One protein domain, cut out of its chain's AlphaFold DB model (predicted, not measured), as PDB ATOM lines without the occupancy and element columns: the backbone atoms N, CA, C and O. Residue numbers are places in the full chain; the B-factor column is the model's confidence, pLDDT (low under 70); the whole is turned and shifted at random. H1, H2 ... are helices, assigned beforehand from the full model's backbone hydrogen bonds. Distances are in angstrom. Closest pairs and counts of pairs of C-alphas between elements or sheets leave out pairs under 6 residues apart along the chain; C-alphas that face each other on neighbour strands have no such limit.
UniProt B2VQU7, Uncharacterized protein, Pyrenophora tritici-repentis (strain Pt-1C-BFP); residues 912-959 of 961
ATOM      1  N   LYS A 912     222.646 177.672 131.745       58.91
ATOM      2  CA  LYS A 912     223.817 178.109 130.944       58.91
ATOM      3  C   LYS A 912     223.489 179.275 129.990       58.91
ATOM      4  O   LYS A 912     224.270 180.212 129.920       58.91
ATOM      5  N   MET A 913     222.334 179.262 129.310       58.12
ATOM      6  CA  MET A 913     221.925 180.343 128.380       58.12
ATOM      7  C   MET A 913     221.426 181.617 129.096       58.12
ATOM      8  O   MET A 913     221.304 182.679 128.488       58.12
ATOM      9  N   GLY A 914     221.088 181.521 130.386       53.31
ATOM     10  CA  GLY A 914     220.445 182.601 131.135       53.31
ATOM     11  C   GLY A 914     218.993 182.875 130.707       53.31
ATOM     12  O   GLY A 914     218.450 182.269 129.784       53.31
ATOM     13  N   LYS A 915     218.330 183.811 131.403       57.84
ATOM     14  CA  LYS A 915     216.906 184.138 131.169       57.84
ATOM     15  C   LYS A 915     216.633 184.887 129.852       57.84
ATOM     16  O   LYS A 915     215.476 184.956 129.459       57.84
ATOM     17  N   ALA A 916     217.655 185.457 129.207       50.16
ATOM     18  CA  ALA A 916     217.502 186.317 128.027       50.16
ATOM     19  C   ALA A 916     217.650 185.582 126.680       50.16
ATOM     20  O   ALA A 916     217.134 186.062 125.677       50.16
ATOM     21  N   LEU A 917     218.332 184.430 126.652       52.72
ATOM     22  CA  LEU A 917     218.646 183.666 125.431       52.72
ATOM     23  C   LEU A 917     217.985 182.271 125.426       52.72
ATOM     24  O   LEU A 917     218.430 181.361 124.727       52.72
ATOM     25  N   TYR A 918     216.939 182.069 126.239       55.00
ATOM     26  CA  TYR A 918     216.209 180.802 126.301       55.00
ATOM     27  C   TYR A 918     214.680 180.991 126.263       55.00
ATOM     28  O   TYR A 918     214.141 181.629 127.171       55.00
ATOM     29  N   PRO A 919     213.956 180.373 125.305       50.34
ATOM     30  CA  PRO A 919     214.458 179.495 124.243       50.34
ATOM     31  C   PRO A 919     215.228 180.266 123.148       50.34
ATOM     32  O   PRO A 919     214.844 181.391 122.832       50.34
ATOM     33  N   PRO A 920     216.287 179.679 122.558       59.28
ATOM     34  CA  PRO A 920     217.026 180.295 121.458       59.28
ATOM     35  C   PRO A 920     216.214 180.285 120.152       59.28
ATOM     36  O   PRO A 920     215.234 179.545 120.005       59.28
ATOM     37  N   GLY A 921     216.639 181.091 119.180       66.44
ATOM     38  CA  GLY A 921     216.010 181.198 117.868       66.44
ATOM     39  C   GLY A 921     216.036 179.881 117.081       66.44
ATOM     40  O   GLY A 921     216.888 179.017 117.280       66.44
ATOM     41  N   ARG A 922     215.113 179.717 116.122       58.53
ATOM     42  CA  ARG A 922     214.915 178.439 115.399       58.53
ATOM     43  C   ARG A 922     216.162 177.925 114.653       58.53
ATOM     44  O   ARG A 922     216.249 176.726 114.414       58.53
ATOM     45  N   LYS A 923     217.111 178.805 114.299       59.97
ATOM     46  CA  LYS A 923     218.418 178.443 113.710       59.97
ATOM     47  C   LYS A 923     219.416 177.977 114.775       59.97
ATOM     48  O   LYS A 923     219.882 176.846 114.713       59.97
ATOM     49  N   GLU A 924     219.644 178.808 115.790       57.28
ATOM     50  CA  GLU A 924     220.492 178.523 116.959       57.28
ATOM     51  C   GLU A 924     220.096 177.200 117.639       57.28
ATOM     52  O   GLU A 924     220.947 176.407 118.029       57.28
ATOM     53  N   TYR A 925     218.793 176.907 117.721       62.84
ATOM     54  CA  TYR A 925     218.281 175.646 118.260       62.84
ATOM     55  C   TYR A 925     218.725 174.415 117.450       62.84
ATOM     56  O   TYR A 925     218.942 173.352 118.029       62.84
ATOM     57  N   GLU A 926     218.889 174.526 116.128       65.75
ATOM     58  CA  GLU A 926     219.429 173.435 115.308       65.75
ATOM     59  C   GLU A 926     220.952 173.304 115.388       65.75
ATOM     60  O   GLU A 926     221.464 172.202 115.203       65.75
ATOM     61  N   GLU A 927     221.673 174.386 115.666       67.00
ATOM     62  CA  GLU A 927     223.122 174.366 115.895       67.00
ATOM     63  C   GLU A 927     223.434 173.741 117.264       67.00
ATOM     64  O   GLU A 927     224.166 172.754 117.344       67.00
ATOM     65  N   VAL A 928     222.751 174.185 118.325       60.12
ATOM     66  CA  VAL A 928     222.836 173.594 119.675       60.12
ATOM     67  C   VAL A 928     222.338 172.139 119.708       60.12
ATOM     68  O   VAL A 928     222.797 171.353 120.531       60.12
ATOM     69  N   LYS A 929     221.438 171.729 118.801       69.44
ATOM     70  CA  LYS A 929     221.026 170.318 118.649       69.44
ATOM     71  C   LYS A 929     222.093 169.440 117.970       69.44
ATOM     72  O   LYS A 929     222.019 168.221 118.097       69.44
ATOM     73  N   LYS A 930     223.051 170.028 117.241       72.19
ATOM     74  CA  LYS A 930     224.155 169.308 116.573       72.19
ATOM     75  C   LYS A 930     225.394 169.172 117.462       72.19
ATOM     76  O   LYS A 930     226.161 168.239 117.255       72.19
ATOM     77  N   MET A 931     225.561 170.049 118.455       71.06
ATOM     78  CA  MET A 931     226.612 169.924 119.470       71.06
ATOM     79  C   MET A 931     226.419 168.674 120.336       71.06
ATOM     80  O   MET A 931     225.322 168.379 120.817       71.06
ATOM     81  N   THR A 932     227.513 167.960 120.587       76.44
ATOM     82  CA  THR A 932     227.566 166.863 121.554       76.44
ATOM     83  C   THR A 932     227.425 167.379 122.991       76.44
ATOM     84  O   THR A 932     227.629 168.557 123.288       76.44
ATOM     85  N   VAL A 933     227.115 166.478 123.930       72.31
ATOM     86  CA  VAL A 933     227.041 166.811 125.367       72.31
ATOM     87  C   VAL A 933     228.384 167.327 125.907       72.31
ATOM     88  O   VAL A 933     228.393 168.150 126.815       72.31
ATOM     89  N   TRP A 934     229.500 166.896 125.311       76.12
ATOM     90  CA  TRP A 934     230.853 167.357 125.631       76.12
ATOM     91  C   TRP A 934     231.083 168.813 125.202       76.12
ATOM     92  O   TRP A 934     231.489 169.644 126.015       76.12
ATOM     93  N   GLU A 935     230.747 169.151 123.956       76.19
ATOM     94  CA  GLU A 935     230.860 170.519 123.427       76.19
ATOM     95  C   GLU A 935     229.911 171.485 124.152       76.19
ATOM     96  O   GLU A 935     230.331 172.566 124.556       76.19
ATOM     97  N   MET A 936     228.667 171.068 124.433       68.81
ATOM     98  CA  MET A 936     227.693 171.857 125.211       68.81
ATOM     99  C   MET A 936     228.130 172.161 126.660       68.81
ATOM    100  O   MET A 936     227.479 172.965 127.337       68.81
ATOM    101  N   TRP A 937     229.192 171.526 127.162       73.44
ATOM    102  CA  TRP A 937     229.738 171.769 128.499       73.44
ATOM    103  C   TRP A 937     231.008 172.630 128.519       73.44
ATOM    104  O   TRP A 937     231.471 172.951 129.610       73.44
ATOM    105  N   ASP A 938     231.535 173.037 127.357       78.62
ATOM    106  CA  ASP A 938     232.922 173.506 127.180       78.62
ATOM    107  C   ASP A 938     233.967 172.428 127.541       78.62
ATOM    108  O   ASP A 938     235.095 172.734 127.928       78.62
ATOM    109  N   GLY A 939     233.613 171.146 127.377       82.06
ATOM    110  CA  GLY A 939     234.465 169.992 127.683       82.06
ATOM    111  C   GLY A 939     235.889 170.069 127.112       82.06
ATOM    112  O   GLY A 939     236.826 169.830 127.869       82.06
ATOM    113  N   PRO A 940     236.109 170.480 125.843       80.00
ATOM    114  CA  PRO A 940     237.459 170.671 125.301       80.00
ATOM    115  C   PRO A 940     238.286 171.725 126.051       80.00
ATOM    116  O   PRO A 940     239.490 171.551 126.221       80.00
ATOM    117  N   LYS A 941     237.646 172.799 126.533       77.75
ATOM    118  CA  LYS A 941     238.303 173.873 127.289       77.75
ATOM    119  C   LYS A 941     238.621 173.421 128.714       77.75
ATOM    120  O   LYS A 941     239.760 173.552 129.149       77.75
ATOM    121  N   TRP A 942     237.659 172.795 129.396       88.69
ATOM    122  CA  TRP A 942     237.877 172.153 130.698       88.69
ATOM    123  C   TRP A 942     239.010 171.114 130.636       88.69
ATOM    124  O   TRP A 942     239.918 171.100 131.467       88.69
ATOM    125  N   ALA A 943     239.025 170.297 129.581       82.06
ATOM    126  CA  ALA A 943     240.058 169.299 129.342       82.06
ATOM    127  C   ALA A 943     241.423 169.888 128.951       82.06
ATOM    128  O   ALA A 943     242.412 169.158 128.944       82.06
ATOM    129  N   GLN A 944     241.509 171.186 128.655       76.19
ATOM    130  CA  GLN A 944     242.767 171.906 128.469       76.19
ATOM    131  C   GLN A 944     243.221 172.564 129.783       76.19
ATOM    132  O   GLN A 944     244.368 172.368 130.193       76.19
ATOM    133  N   GLU A 945     242.318 173.280 130.457       78.75
ATOM    134  CA  GLU A 945     242.598 174.130 131.624       78.75
ATOM    135  C   GLU A 945     242.676 173.355 132.954       78.75
ATOM    136  O   GLU A 945     243.618 173.571 133.712       78.75
ATOM    137  N   GLU A 946     241.756 172.421 133.222       80.31
ATOM    138  CA  GLU A 946     241.610 171.769 134.539       80.31
ATOM    139  C   GLU A 946     242.036 170.290 134.568       80.31
ATOM    140  O   GLU A 946     242.609 169.841 135.559       80.31
ATOM    141  N   ALA A 947     241.801 169.521 133.498       81.94
ATOM    142  CA  ALA A 947     242.029 168.069 133.527       81.94
ATOM    143  C   ALA A 947     243.499 167.673 133.789       81.94
ATOM    144  O   ALA A 947     244.438 168.267 133.242       81.94
ATOM    145  N   SER A 948     243.707 166.609 134.569       84.00
ATOM    146  CA  SER A 948     245.034 166.061 134.873       84.00
ATOM    147  C   SER A 948     245.705 165.417 133.652       84.00
ATOM    148  O   SER A 948     245.067 165.108 132.642       84.00
ATOM    149  N   ALA A 949     247.012 165.148 133.741       81.62
ATOM    150  CA  ALA A 949     247.759 164.480 132.670       81.62
ATOM    151  C   ALA A 949     247.179 163.096 132.306       81.62
ATOM    152  O   ALA A 949     247.108 162.746 131.128       81.62
ATOM    153  N   ARG A 950     246.705 162.335 133.306       75.19
ATOM    154  CA  ARG A 950     246.083 161.012 133.117       75.19
ATOM    155  C   ARG A 950     244.732 161.118 132.410       75.19
ATOM    156  O   ARG A 950     244.441 160.324 131.521       75.19
ATOM    157  N   GLU A 951     243.919 162.111 132.760       82.62
ATOM    158  CA  GLU A 951     242.624 162.356 132.110       82.62
ATOM    159  C   GLU A 951     242.799 162.859 130.677       82.62
ATOM    160  O   GLU A 951     242.141 162.349 129.773       82.62
ATOM    161  N   LYS A 952     243.749 163.772 130.440       85.06
ATOM    162  CA  LYS A 952     244.157 164.214 129.096       85.06
ATOM    163  C   LYS A 952     244.596 163.030 128.226       85.06
ATOM    164  O   LYS A 952     244.198 162.944 127.066       85.06
ATOM    165  N   GLU A 953     245.341 162.071 128.782       79.94
ATOM    166  CA  GLU A 953     245.714 160.843 128.069       79.94
ATOM    167  C   GLU A 953     244.504 159.927 127.785       79.94
ATOM    168  O   GLU A 953     244.384 159.394 126.682       79.94
ATOM    169  N   ILE A 954     243.576 159.767 128.736       79.75
ATOM    170  CA  ILE A 954     242.345 158.969 128.567       79.75
ATOM    171  C   ILE A 954     241.415 159.584 127.510       79.75
ATOM    172  O   ILE A 954     240.886 158.858 126.668       79.75
ATOM    173  N   LEU A 955     241.224 160.905 127.523       82.94
ATOM    174  CA  LEU A 955     240.395 161.626 126.554       82.94
ATOM    175  C   LEU A 955     240.994 161.538 125.143       82.94
ATOM    176  O   LEU A 955     240.273 161.221 124.196       82.94
ATOM    177  N   LYS A 956     242.319 161.682 125.019       85.62
ATOM    178  CA  LYS A 956     243.047 161.488 123.756       85.62
ATOM    179  C   LYS A 956     242.967 160.045 123.243       85.62
ATOM    180  O   LYS A 956     242.699 159.823 122.066       85.62
ATOM    181  N   LYS A 957     243.099 159.041 124.123       82.56
ATOM    182  CA  LYS A 957     242.880 157.613 123.792       82.56
ATOM    183  C   LYS A 957     241.436 157.305 123.370       82.56
ATOM    184  O   LYS A 957     241.211 156.307 122.693       82.56
ATOM    185  N   ARG A 958     240.467 158.145 123.750       78.31
ATOM    186  CA  ARG A 958     239.052 158.051 123.345       78.31
ATOM    187  C   ARG A 958     238.694 158.908 122.122       78.31
ATOM    188  O   ARG A 958     237.545 158.860 121.700       78.31
ATOM    189  N   GLY A 959     239.635 159.670 121.553       76.00
ATOM    190  CA  GLY A 959     239.373 160.567 120.417       76.00
ATOM    191  C   GLY A 959     238.505 161.784 120.764       76.00
ATOM    192  O   GLY A 959     237.824 162.316 119.893       76.00
TER     193      GLY A 959
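Overview. This is residues 912 to 959 of the 961 residues of an uncharacterized protein of Pyrenophora tritici-repentis (strain Pt-1C-BFP) (UniProt B2VQU7). The printed part is drawn out and open: from residue 912 it runs through an arm of loop that stands free at residues 913 to 919, passes through the short helix H1 at one end, and reaches a corner of two helices, H2 and H3, at the other. The printed part has 48 residues with three named helices, in the order H1, H2, H3, and no named strand; it is all helix by class, though the helices hold 21 residues, under half. It is only just loose, close to extended, with a radius of gyration of the C-alphas of 14.2 A, and spans 39 by 20 by 10 A.

Along the chain. H1, residues 924 to 928, begins at C-alpha 924 (220.492, 178.523, 116.959) and is 6.1 A long. H2, residues 939 to 945, measures 9.9 A. H3, residues 949 to 957, measures 12.2 A and ends at C-alpha 957 (242.880, 157.613, 123.792).

Arrangement. H1 is apart from H2 and H3. H2 and H3 only just touch, only at the corner by their tight link, with 3 pairs of C-alphas within 8 A; the closest C-alphas, of Ala 943 and Lys 952, are 6.5 A apart. They run opposite ways at a shallow tilt of 34 degrees, only just short of steep. In H1, H2 and H3 every O i to N i+4 pair is within hydrogen-bond range.

Size, cuts and confidence. The C-alphas farthest apart, of Arg 922 and Arg 950, are 39.9 A apart. The printed part has no cut and no long link. Model pLDDT is under 70 at residues 912 to 929 and residue 936.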